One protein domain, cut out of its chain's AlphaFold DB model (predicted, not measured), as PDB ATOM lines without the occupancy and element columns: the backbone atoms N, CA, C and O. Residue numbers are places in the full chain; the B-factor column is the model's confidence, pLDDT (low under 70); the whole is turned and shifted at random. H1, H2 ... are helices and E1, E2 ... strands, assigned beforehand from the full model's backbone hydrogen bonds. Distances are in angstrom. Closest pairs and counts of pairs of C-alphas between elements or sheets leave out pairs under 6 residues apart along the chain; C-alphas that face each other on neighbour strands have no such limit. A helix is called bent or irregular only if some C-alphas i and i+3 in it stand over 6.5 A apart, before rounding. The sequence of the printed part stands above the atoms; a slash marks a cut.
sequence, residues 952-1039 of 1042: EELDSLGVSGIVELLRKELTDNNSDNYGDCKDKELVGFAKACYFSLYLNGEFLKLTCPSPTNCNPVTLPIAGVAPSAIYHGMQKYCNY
ATOM      1  N   GLU A 952      10.398  34.019 131.007       80.56
ATOM      2  CA  GLU A 952       9.767  34.576 132.212       80.56
ATOM      3  C   GLU A 952      10.759  35.370 133.085       80.56
ATOM      4  O   GLU A 952      10.425  36.444 133.590       80.56
ATOM      5  N   GLU A 953      12.000  34.887 133.230       81.25
ATOM      6  CA  GLU A 953      13.076  35.626 133.905       81.25
ATOM      7  C   GLU A 953      13.442  36.896 133.126       81.25
ATOM      8  O   GLU A 953      13.585  37.968 133.718       81.25
ATOM      9  N   LEU A 954      13.566  36.796 131.801       84.19
ATOM     10  CA  LEU A 954      13.971  37.904 130.933       84.19
ATOM     11  C   LEU A 954      12.910  39.013 130.873       84.19
ATOM     12  O   LEU A 954      13.249  40.193 130.982       84.19
ATOM     13  N   ASP A 955      11.630  38.655 130.764       84.19
ATOM     14  CA  ASP A 955      10.521  39.613 130.735       84.19
ATOM     15  C   ASP A 955      10.330  40.343 132.076       84.19
ATOM     16  O   ASP A 955       9.883  41.492 132.090       84.19
ATOM     17  N   SER A 956      10.773  39.752 133.195       82.06
ATOM     18  CA  SER A 956      10.767  40.405 134.513       82.06
ATOM     19  C   SER A 956      11.794  41.544 134.669       82.06
ATOM     20  O   SER A 956      11.594  42.442 135.488       82.06
ATOM     21  N   LEU A 957      12.875  41.543 133.876       77.81
ATOM     22  CA  LEU A 957      13.976  42.519 133.978       77.81
ATOM     23  C   LEU A 957      13.688  43.855 133.273       77.81
ATOM     24  O   LEU A 957      14.382  44.850 133.507       77.81
ATOM     25  N   GLY A 958      12.692  43.883 132.382       80.44
ATOM     26  CA  GLY A 958      12.412  45.028 131.517       80.44
ATOM     27  C   GLY A 958      13.544  45.341 130.523       80.44
ATOM     28  O   GLY A 958      14.642  44.786 130.562       80.44
ATOM     29  N   VAL A 959      13.288  46.275 129.602       80.69
ATOM     30  CA  VAL A 959      14.225  46.569 128.499       80.69
ATOM     31  C   VAL A 959      15.593  47.052 129.006       80.69
ATOM     32  O   VAL A 959      16.617  46.612 128.492       80.69
ATOM     33  N   SER A 960      15.638  47.904 130.039       81.31
ATOM     34  CA  SER A 960      16.914  48.402 130.583       81.31
ATOM     35  C   SER A 960      17.752  47.285 131.212       81.31
ATOM     36  O   SER A 960      18.950  47.203 130.940       81.31
ATOM     37  N   GLY A 961      17.125  46.385 131.983       83.31
ATOM     38  CA  GLY A 961      17.804  45.244 132.599       83.31
ATOM     39  C   GLY A 961      18.364  44.269 131.563       83.31
ATOM     40  O   GLY A 961      19.501  43.822 131.692       83.31
ATOM     41  N   ILE A 962      17.634  44.024 130.468       86.75
ATOM     42  CA  ILE A 962      18.139  43.234 129.333       86.75
ATOM     43  C   ILE A 962      19.345  43.894 128.651       86.75
ATOM     44  O   ILE A 962      20.306  43.207 128.304       86.75
ATOM     45  N   VAL A 963      19.351  45.219 128.483       88.44
ATOM     46  CA  VAL A 963      20.482  45.933 127.858       88.44
ATOM     47  C   VAL A 963      21.716  45.978 128.768       88.44
ATOM     48  O   VAL A 963      22.842  46.001 128.270       88.44
ATOM     49  N   GLU A 964      21.549  45.977 130.091       86.69
ATOM     50  CA  GLU A 964      22.658  45.799 131.043       86.69
ATOM     51  C   GLU A 964      23.183  44.362 131.064       86.69
ATOM     52  O   GLU A 964      24.397  44.161 131.007       86.69
ATOM     53  N   LEU A 965      22.290  43.367 131.055       87.69
ATOM     54  CA  LEU A 965      22.649  41.951 130.984       87.69
ATOM     55  C   LEU A 965      23.488  41.652 129.730       87.69
ATOM     56  O   LEU A 965      24.587  41.114 129.841       87.69
ATOM     57  N   LEU A 966      23.029  42.091 128.553       88.44
ATOM     58  CA  LEU A 966      23.742  41.914 127.282       88.44
ATOM     59  C   LEU A 966      25.082  42.674 127.231       88.44
ATOM     60  O   LEU A 966      26.051  42.159 126.672       88.44
ATOM     61  N   ARG A 967      25.168  43.879 127.824       91.00
ATOM     62  CA  ARG A 967      26.441  44.620 127.968       91.00
ATOM     63  C   ARG A 967      27.430  43.850 128.835       91.00
ATOM     64  O   ARG A 967      28.596  43.739 128.466       91.00
ATOM     65  N   LYS A 968      26.963  43.303 129.960       86.19
ATOM     66  CA  LYS A 968      27.786  42.495 130.858       86.19
ATOM     67  C   LYS A 968      28.272  41.222 130.173       86.19
ATOM     68  O   LYS A 968      29.454  40.928 130.255       86.19
ATOM     69  N   GLU A 969      27.416  40.515 129.436       84.94
ATOM     70  CA  GLU A 969      27.834  39.341 128.657       84.94
ATOM     71  C   GLU A 969      28.876  39.689 127.581       84.94
ATOM     72  O   GLU A 969      29.850  38.956 127.419       84.94
ATOM     73  N   LEU A 970      28.731  40.825 126.888       83.81
ATOM     74  CA  LEU A 970      29.738  41.319 125.940       83.81
ATOM     75  C   LEU A 970      31.086  41.585 126.615       83.81
ATOM     76  O   LEU A 970      32.108  41.129 126.100       83.81
ATOM     77  N   THR A 971      31.085  42.277 127.757       81.75
ATOM     78  CA  THR A 971      32.283  42.527 128.573       81.75
ATOM     79  C   THR A 971      32.899  41.217 129.065       81.75
ATOM     80  O   THR A 971      34.051  40.940 128.753       81.75
ATOM     81  N   ASP A 972      32.140  40.364 129.753       79.62
ATOM     82  CA  ASP A 972      32.624  39.109 130.345       79.62
ATOM     83  C   ASP A 972      33.191  38.137 129.287       79.62
ATOM     84  O   ASP A 972      34.061  37.322 129.592       79.62
ATOM     85  N   ASN A 973      32.705  38.192 128.039       74.25
ATOM     86  CA  ASN A 973      33.204  37.353 126.947       74.25
ATOM     87  C   ASN A 973      34.419  37.955 126.201       74.25
ATOM     88  O   ASN A 973      35.135  37.191 125.551       74.25
ATOM     89  N   ASN A 974      34.657  39.277 126.258       73.31
ATOM     90  CA  ASN A 974      35.614  39.980 125.380       73.31
ATOM     91  C   ASN A 974      36.576  40.960 126.090       73.31
ATOM     92  O   ASN A 974      37.417  41.561 125.418       73.31
ATOM     93  N   SER A 975      36.489  41.115 127.414       66.75
ATOM     94  CA  SER A 975      37.277  42.066 128.217       66.75
ATOM     95  C   SER A 975      38.790  41.928 128.026       66.75
ATOM     96  O   SER A 975      39.464  42.949 127.891       66.75
ATOM     97  N   ASP A 976      39.296  40.694 127.911       53.59
ATOM     98  CA  ASP A 976      40.706  40.371 127.625       53.59
ATOM     99  C   ASP A 976      41.257  41.063 126.357       53.59
ATOM    100  O   ASP A 976      42.448  41.358 126.286       53.59
ATOM    101  N   ASN A 977      40.400  41.310 125.355       57.38
ATOM    102  CA  ASN A 977      40.787  41.798 124.022       57.38
ATOM    103  C   ASN A 977      40.306  43.235 123.739       57.38
ATOM    104  O   ASN A 977      41.001  43.996 123.068       57.38
ATOM    105  N   TYR A 978      39.108  43.597 124.217       64.62
ATOM    106  CA  TYR A 978      38.383  44.815 123.817       64.62
ATOM    107  C   TYR A 978      37.813  45.623 125.000       64.62
ATOM    108  O   TYR A 978      37.075  46.584 124.785       64.62
ATOM    109  N   GLY A 979      38.138  45.254 126.247       65.88
ATOM    110  CA  GLY A 979      37.689  45.944 127.464       65.88
ATOM    111  C   GLY A 979      36.164  45.986 127.662       65.88
ATOM    112  O   GLY A 979      35.408  45.279 126.995       65.88
ATOM    113  N   ASP A 980      35.695  46.816 128.603       78.56
ATOM    114  CA  ASP A 980      34.261  46.861 128.930       78.56
ATOM    115  C   ASP A 980      33.426  47.496 127.815       78.56
ATOM    116  O   ASP A 980      33.732  48.604 127.354       78.56
ATOM    117  N   CYS A 981      32.313  46.844 127.478       82.00
ATOM    118  CA  CYS A 981      31.309  47.337 126.547       82.00
ATOM    119  C   CYS A 981      30.721  48.676 127.023       82.00
ATOM    120  O   CYS A 981      30.279  48.807 128.167       82.00
ATOM    121  N   LYS A 982      30.716  49.689 126.150       87.19
ATOM    122  CA  LYS A 982      30.247  51.043 126.486       87.19
ATOM    123  C   LYS A 982      28.750  51.216 126.229       87.19
ATOM    124  O   LYS A 982      28.153  50.546 125.392       87.19
ATOM    125  N   ASP A 983      28.153  52.150 126.953       86.19
ATOM    126  CA  ASP A 983      26.713  52.429 127.032       86.19
ATOM    127  C   ASP A 983      26.244  53.582 126.129       86.19
ATOM    128  O   ASP A 983      25.089  54.000 126.192       86.19
ATOM    129  N   LYS A 984      27.137  54.090 125.276       84.81
ATOM    130  CA  LYS A 984      26.907  55.218 124.369       84.81
ATOM    131  C   LYS A 984      27.613  55.020 123.031       84.81
ATOM    132  O   LYS A 984      28.518  54.191 122.901       84.81
ATOM    133  N   GLU A 985      27.220  55.805 122.033       81.00
ATOM    134  CA  GLU A 985      27.877  55.796 120.726       81.00
ATOM    135  C   GLU A 985      29.348  56.219 120.847       81.00
ATOM    136  O   GLU A 985      29.670  57.243 121.455       81.00
ATOM    137  N   LEU A 986      30.247  55.419 120.270       69.88
ATOM    138  CA  LEU A 986      31.681  55.690 120.266       69.88
ATOM    139  C   LEU A 986      32.111  56.296 118.930       69.88
ATOM    140  O   LEU A 986      31.659  55.886 117.860       69.88
ATOM    141  N   VAL A 987      33.033  57.253 119.002       60.25
ATOM    142  CA  VAL A 987      33.611  57.964 117.855       60.25
ATOM    143  C   VAL A 987      35.137  57.929 117.911       60.25
ATOM    144  O   VAL A 987      35.734  57.783 118.979       60.25
ATOM    145  N   GLY A 988      35.778  58.045 116.745       50.44
ATOM    146  CA  GLY A 988      37.236  57.980 116.624       50.44
ATOM    147  C   GLY A 988      37.816  56.648 117.112       50.44
ATOM    148  O   GLY A 988      37.216  55.591 116.924       50.44
ATOM    149  N   PHE A 989      38.983  56.708 117.757       42.03
ATOM    150  CA  PHE A 989      39.749  55.534 118.194       42.03
ATOM    151  C   PHE A 989      38.962  54.593 119.122       42.03
ATOM    152  O   PHE A 989      39.045  53.378 118.974       42.03
ATOM    153  N   ALA A 990      38.112  55.124 120.010       47.47
ATOM    154  CA  ALA A 990      37.302  54.299 120.909       47.47
ATOM    155  C   ALA A 990      36.359  53.340 120.152       47.47
ATOM    156  O   ALA A 990      36.156  52.212 120.591       47.47
ATOM    157  N   LYS A 991      35.851  53.746 118.978       63.72
ATOM    158  CA  LYS A 991      35.012  52.903 118.108       63.72
ATOM    159  C   LYS A 991      35.780  51.725 117.494       63.72
ATOM    160  O   LYS A 991      35.168  50.745 117.094       63.72
ATOM    161  N   ALA A 992      37.106  51.820 117.395       55.41
ATOM    162  CA  ALA A 992      37.959  50.744 116.897       55.41
ATOM    163  C   ALA A 992      38.420  49.778 118.002       55.41
ATOM    164  O   ALA A 992      38.896  48.697 117.681       55.41
ATOM    165  N   CYS A 993      38.276  50.138 119.284       56.03
ATOM    166  CA  CYS A 993      38.831  49.363 120.401       56.03
ATOM    167  C   CYS A 993      37.785  48.718 121.317       56.03
ATOM    168  O   CYS A 993      38.095  47.708 121.933       56.03
ATOM    169  N   TYR A 994      36.574  49.274 121.410       71.38
ATOM    170  CA  TYR A 994      35.539  48.801 122.333       71.38
ATOM    171  C   TYR A 994      34.247  48.465 121.589       71.38
ATOM    172  O   TYR A 994      33.866  49.146 120.636       71.38
ATOM    173  N   PHE A 995      33.520  47.463 122.083       83.69
ATOM    174  CA  PHE A 995      32.102  47.313 121.759       83.69
ATOM    175  C   PHE A 995      31.303  48.440 122.423       83.69
ATOM    176  O   PHE A 995      31.621  48.849 123.542       83.69
ATOM    177  N   SER A 996      30.219  48.893 121.794       87.50
ATOM    178  CA  SER A 996      29.194  49.653 122.515       87.50
ATOM    179  C   SER A 996      27.786  49.189 122.183       87.50
ATOM    180  O   SER A 996      27.445  48.989 121.018       87.50
ATOM    181  N   LEU A 997      26.980  48.999 123.226       90.50
ATOM    182  CA  LEU A 997      25.594  48.553 123.156       90.50
ATOM    183  C   LEU A 997      24.731  49.579 123.893       90.50
ATOM    184  O   LEU A 997      24.789  49.683 125.117       90.50
ATOM    185  N   TYR A 998      23.962  50.359 123.138       87.38
ATOM    186  CA  TYR A 998      23.266  51.536 123.656       87.38
ATOM    187  C   TYR A 998      21.886  51.723 123.028       87.38
ATOM    188  O   TYR A 998      21.614  51.289 121.905       87.38
ATOM    189  N   LEU A 999      21.005  52.386 123.776       84.62
ATOM    190  CA  LEU A 999      19.675  52.764 123.317       84.62
ATOM    191  C   LEU A 999      19.743  54.082 122.536       84.62
ATOM    192  O   LEU A 999      20.393  55.037 122.956       84.62
ATOM    193  N   ASN A1000      19.070  54.128 121.391       80.56
ATOM    194  CA  ASN A1000      18.986  55.292 120.515       80.56
ATOM    195  C   ASN A1000      17.537  55.422 120.019       80.56
ATOM    196  O   ASN A1000      17.168  54.879 118.974       80.56
ATOM    197  N   GLY A1001      16.703  56.078 120.832       82.12
ATOM    198  CA  GLY A1001      15.253  56.122 120.640       82.12
ATOM    199  C   GLY A1001      14.628  54.729 120.758       82.12
ATOM    200  O   GLY A1001      14.912  53.989 121.696       82.12
ATOM    201  N   GLU A1002      13.815  54.355 119.774       82.19
ATOM    202  CA  GLU A1002      13.122  53.060 119.695       82.19
ATOM    203  C   GLU A1002      14.017  51.889 119.235       82.19
ATOM    204  O   GLU A1002      13.516  50.810 118.907       82.19
ATOM    205  N   PHE A1003      15.340  52.080 119.206       83.81
ATOM    206  CA  PHE A1003      16.305  51.092 118.727       83.81
ATOM    207  C   PHE A1003      17.411  50.809 119.744       83.81
ATOM    208  O   PHE A1003      18.005  51.721 120.319       83.81
ATOM    209  N   LEU A1004      17.765  49.532 119.874       88.44
ATOM    210  CA  LEU A1004      18.981  49.069 120.529       88.44
ATOM    211  C   LEU A1004      20.074  48.874 119.469       88.44
ATOM    212  O   LEU A1004      19.888  48.114 118.513       88.44
ATOM    213  N   LYS A1005      21.209  49.559 119.626       87.25
ATOM    214  CA  LYS A1005      22.336  49.525 118.683       87.25
ATOM    215  C   LYS A1005      23.565  48.891 119.317       87.25
ATOM    216  O   LYS A1005      24.054  49.386 120.326       87.25
ATOM    217  N   LEU A1006      24.077  47.839 118.681       86.69
ATOM    218  CA  LEU A1006      25.401  47.273 118.924       86.69
ATOM    219  C   LEU A1006      26.365  47.791 117.854       86.69
ATOM    220  O   LEU A1006      26.145  47.579 116.660       86.69
ATOM    221  N   THR A1007      27.458  48.418 118.275       83.19
ATOM    222  CA  THR A1007      28.622  48.670 117.423       83.19
ATOM    223  C   THR A1007      29.790  47.808 117.884       83.19
ATOM    224  O   THR A1007      30.015  47.634 119.082       83.19
ATOM    225  N   CYS A1008      30.495  47.236 116.912       76.38
ATOM    226  CA  CYS A1008      31.594  46.304 117.120       76.38
ATOM    227  C   CYS A1008      32.927  46.948 116.687       76.38
ATOM    228  O   CYS A1008      32.938  47.678 115.688       76.38
ATOM    229  N   PRO A1009      34.035  46.702 117.411       67.44
ATOM    230  CA  PRO A1009      35.344  47.259 117.089       67.44
ATOM    231  C   PRO A1009      35.937  46.620 115.828       67.44
ATOM    232  O   PRO A1009      35.766  45.428 115.580       67.44
ATOM    233  N   SER A1010      36.667  47.396 115.027       55.28
ATOM    234  CA  SER A1010      37.409  46.877 113.868       55.28
ATOM    235  C   SER A1010      38.809  46.437 114.319       55.28
ATOM    236  O   SER A1010      39.487  47.251 114.948       55.28
ATOM    237  N   PRO A1011      39.268  45.200 114.028       52.06
ATOM    238  CA  PRO A1011      38.852  44.363 112.899       52.06
ATOM    239  C   PRO A1011      38.029  43.113 113.280       52.06
ATOM    240  O   PRO A1011      38.257  42.040 112.723       52.06
ATOM    241  N   THR A1012      37.066  43.199 114.206       57.78
ATOM    242  CA  THR A1012      36.168  42.051 114.438       57.78
ATOM    243  C   THR A1012      35.281  41.804 113.210       57.78
ATOM    244  O   THR A1012      34.740  42.737 112.620       57.78
ATOM    245  N   ASN A1013      35.035  40.535 112.866       57.00
ATOM    246  CA  ASN A1013      34.065  40.138 111.827       57.00
ATOM    247  C   ASN A1013      32.587  40.348 112.258       57.00
ATOM    248  O   ASN A1013      31.678  39.692 111.744       57.00
ATOM    249  N   CYS A1014      32.331  41.226 113.234       63.44
ATOM    250  CA  CYS A1014      30.996  41.611 113.672       63.44
ATOM    251  C   CYS A1014      30.536  42.871 112.924       63.44
ATOM    252  O   CYS A1014      31.063  43.964 113.133       63.44
ATOM    253  N   ASN A1015      29.487  42.743 112.111       69.50
ATOM    254  CA  ASN A1015      28.794  43.908 111.565       69.50
ATOM    255  C   ASN A1015      27.946  44.590 112.657       69.50
ATOM    256  O   ASN A1015      27.312  43.880 113.443       69.50
ATOM    257  N   PRO A1016      27.859  45.936 112.690       79.25
ATOM    258  CA  PRO A1016      26.957  46.650 113.591       79.25
ATOM    259  C   PRO A1016      25.506  46.173 113.460       79.25
ATOM    260  O   PRO A1016      25.007  45.965 112.353       79.25
ATOM    261  N   VAL A1017      24.813  46.038 114.589       82.88
ATOM    262  CA  VAL A1017      23.440  45.520 114.654       82.88
ATOM    263  C   VAL A1017      22.519  46.597 115.207       82.88
ATOM    264  O   VAL A1017      22.806  47.202 116.234       82.88
ATOM    265  N   THR A1018      21.389  46.822 114.543       85.25
ATOM    266  CA  THR A1018      20.305  47.679 115.039       85.25
ATOM    267  C   THR A1018      19.049  46.828 115.179       85.25
ATOM    268  O   THR A1018      18.638  46.194 114.210       85.25
ATOM    269  N   LEU A1019      18.452  46.804 116.370       83.25
ATOM    270  CA  LEU A1019      17.227  46.063 116.667       83.25
ATOM    271  C   LEU A1019      16.138  47.041 117.143       83.25
ATOM    272  O   LEU A1019      16.398  47.789 118.088       83.25
ATOM    273  N   PRO A1020      14.940  47.076 116.529       81.00
ATOM    274  CA  PRO A1020      13.814  47.837 117.065       81.00
ATOM    275  C   PRO A1020      13.313  47.199 118.367       81.00
ATOM    276  O   PRO A1020      13.232  45.975 118.466       81.00
ATOM    277  N   ILE A1021      12.977  48.030 119.352       83.62
ATOM    278  CA  ILE A1021      12.531  47.597 120.689       83.62
ATOM    279  C   ILE A1021      11.121  48.084 121.060       83.62
ATOM    280  O   ILE A1021      10.554  47.620 122.047       83.62
ATOM    281  N   ALA A1022      10.527  48.998 120.285       77.12
ATOM    282  CA  ALA A1022       9.169  49.481 120.530       77.12
ATOM    283  C   ALA A1022       8.133  48.355 120.354       77.12
ATOM    284  O   ALA A1022       8.047  47.734 119.297       77.12
ATOM    285  N   GLY A1023       7.347  48.088 121.404       72.44
ATOM    286  CA  GLY A1023       6.316  47.041 121.407       72.44
ATOM    287  C   GLY A1023       6.842  45.598 121.452       72.44
ATOM    288  O   GLY A1023       6.060  44.673 121.245       72.44
ATOM    289  N   VAL A1024       8.138  45.389 121.711       79.12
ATOM    290  CA  VAL A1024       8.773  44.061 121.755       79.12
ATOM    291  C   VAL A1024       8.997  43.626 123.208       79.12
ATOM    292  O   VAL A1024       9.478  44.412 124.024       79.12
ATOM    293  N   ALA A1025       8.673  42.371 123.535       81.38
ATOM    294  CA  ALA A1025       8.923  41.798 124.859       81.38
ATOM    295  C   ALA A1025      10.442  41.723 125.167       81.38
ATOM    296  O   ALA A1025      11.218  41.386 124.263       81.38
ATOM    297  N   PRO A1026      10.897  42.026 126.399       85.38
ATOM    298  CA  PRO A1026      12.312  41.945 126.778       85.38
ATOM    299  C   PRO A1026      13.004  40.607 126.442       85.38
ATOM    300  O   PRO A1026      14.141  40.621 125.961       85.38
ATOM    301  N   SER A1027      12.317  39.473 126.592       81.88
ATOM    302  CA  SER A1027      12.757  38.131 126.174       81.88
ATOM    303  C   SER A1027      13.116  38.066 124.683       81.88
ATOM    304  O   SER A1027      14.211  37.641 124.302       81.88
ATOM    305  N   ALA A1028      12.251  38.601 123.819       82.50
ATOM    306  CA  ALA A1028      12.483  38.685 122.381       82.50
ATOM    307  C   ALA A1028      13.630  39.651 122.010       82.50
ATOM    308  O   ALA A1028      14.367  39.384 121.055       82.50
ATOM    309  N   ILE A1029      13.841  40.731 122.775       86.19
ATOM    310  CA  ILE A1029      15.001  41.632 122.610       86.19
ATOM    311  C   ILE A1029      16.299  40.886 122.942       86.19
ATOM    312  O   ILE A1029      17.247  40.904 122.148       86.19
ATOM    313  N   TYR A1030      16.328  40.179 124.077       87.19
ATOM    314  CA  TYR A1030      17.465  39.358 124.488       87.19
ATOM    315  C   TYR A1030      17.779  38.285 123.438       87.19
ATOM    316  O   TYR A1030      18.904  38.214 122.942       87.19
ATOM    317  N   HIS A1031      16.788  37.506 122.997       83.12
ATOM    318  CA  HIS A1031      16.995  36.474 121.978       83.12
ATOM    319  C   HIS A1031      17.361  37.025 120.588       83.12
ATOM    320  O   HIS A1031      18.080  36.355 119.838       83.12
ATOM    321  N   GLY A1032      16.955  38.255 120.260       80.69
ATOM    322  CA  GLY A1032      17.407  38.974 119.068       80.69
ATOM    323  C   GLY A1032      18.903  39.318 119.096       80.69
ATOM    324  O   GLY A1032      19.579  39.174 118.070       80.69
ATOM    325  N   MET A1033      19.428  39.713 120.262       85.12
ATOM    326  CA  MET A1033      20.818  40.163 120.439       85.12
ATOM    327  C   MET A1033      21.801  39.096 120.952       85.12
ATOM    328  O   MET A1033      23.003  39.225 120.705       85.12
ATOM    329  N   GLN A1034      21.343  38.022 121.607       79.44
ATOM    330  CA  GLN A1034      22.211  37.008 122.235       79.44
ATOM    331  C   GLN A1034      23.211  36.377 121.251       79.44
ATOM    332  O   GLN A1034      24.347  36.094 121.612       79.44
ATOM    333  N   LYS A1035      22.825  36.202 119.980       73.94
ATOM    334  CA  LYS A1035      23.686  35.643 118.919       73.94
ATOM    335  C   LYS A1035      24.897  36.520 118.569       73.94
ATOM    336  O   LYS A1035      25.795  36.042 117.884       73.94
ATOM    337  N   TYR A1036      24.905  37.771 119.025       80.06
ATOM    338  CA  TYR A1036      26.034  38.692 118.928       80.06
ATOM    339  C   TYR A1036      26.699  38.883 120.301       80.06
ATOM    340  O   TYR A1036      27.917  38.850 120.404       80.06
ATOM    341  N   CYS A1037      25.920  39.012 121.380       79.00
ATOM    342  CA  CYS A1037      26.467  39.349 122.701       79.00
ATOM    343  C   CYS A1037      27.085  38.148 123.449       79.00
ATOM    344  O   CYS A1037      28.072  38.298 124.166       79.00
ATOM    345  N   ASN A1038      26.558  36.938 123.231       72.31
ATOM    346  CA  ASN A1038      27.049  35.684 123.818       72.31
ATOM    347  C   ASN A1038      28.078  34.956 122.927       72.31
ATOM    348  O   ASN A1038      28.184  33.723 122.929       72.31
ATOM    349  N   TYR A1039      28.844  35.728 122.154       71.38
ATOM    350  CA  TYR A1039      29.933  35.249 121.310       71.38
ATOM    351  C   TYR A1039      31.267  35.847 121.776       71.38
ATOM    352  O   TYR A1039      31.332  37.007 122.186       71.38
TER     353      TYR A1039
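Overview. This is residues 952 to 1039 of the 1042 residues of an uncharacterized protein of uncultured Ruminococcus sp (UniProt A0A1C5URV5). A small sheet of three strands has two helices, H2 and H4, side by side over one face and running along its strands, while no named helix covers the other face. The short helix H1 sits by the start of H4 at one end of the long axis, and the short helix H3 lies toward the other end. The printed part has 88 residues, with four named helices and three named strands in the order H1 H2 H3 E1 E2 E3 H4. The sheet runs E1 E2 E3, all antiparallel, and the class is mixed, helices and strands. The whole is compact, with a radius of gyration of the C-alphas of 12.4 A and spans of 36 by 24 by 19 A.

Along the chain. H1 is residues 952 to 956, with C-alpha 952 at (9.767, 34.576, 132.212). H2, residues 958 to 978, is 27.1 A long; it has a kink of 49 degrees near residue 972 and is irregular, with C-alphas 973 and 976 8.1 A apart. H3 is residues 989 to 993. E1, residues 996 to 1000, begins with C-alpha 996 at (29.194, 49.653, 122.515) and is 11.8 A long. E2, residues 1003 to 1007, is 12.6 A long, and E3, residues 1017 to 1020, is 10.2 A long. H4, residues 1026 to 1037, is 15.0 A long and ends with C-alpha 1037 at (26.467, 39.349, 122.701); it is irregular, with C-alphas 1032 and 1035 7.1 A apart.

Arrangement. E1, E2 and E3 form a meander, each strand the antiparallel neighbour of the one before. In the hairpin E1 and E2, N 998 and O 1005 are 3.0 A apart, within hydrogen-bond range. In the hairpin E2 and E3, N 1006 and O 1017 are 2.8 A apart, also within range. H4 is on the sheet, over E2 and E3, at a height over the sheet of 9.9 A. H2 is on the same face, over E1, at a height of 8.8 A; their closest C-alphas are those of Arg 967 and Leu 997, 6.3 A apart. H2 and H4 touch at a shallow tilt of 10 degrees, the same way, closest at the C-alphas of Leu 970 and Cys 1037, 5.0 A. H1 touches H4, with residues 1026 to 1030 of H4 alone; the closest C-alphas are those of Leu 954 and Ser 1027, 4.9 A. H3 is not on the sheet, and H3 and H4 are apart. In H1 and H3 every O i to N i+4 pair is within hydrogen-bond range; in H2 15 of 17 are, and in H4 6 of 8.

Size, cuts and confidence. The two farthest C-alphas, those of Glu 952 and Gly 988, are 39.3 A apart. The printed part has no cut, and no link is long. The mean pLDDT of the printed part is 77.0, and it is under 70 at residues 975 to 979, 986 to 993 and 1009 to 1015.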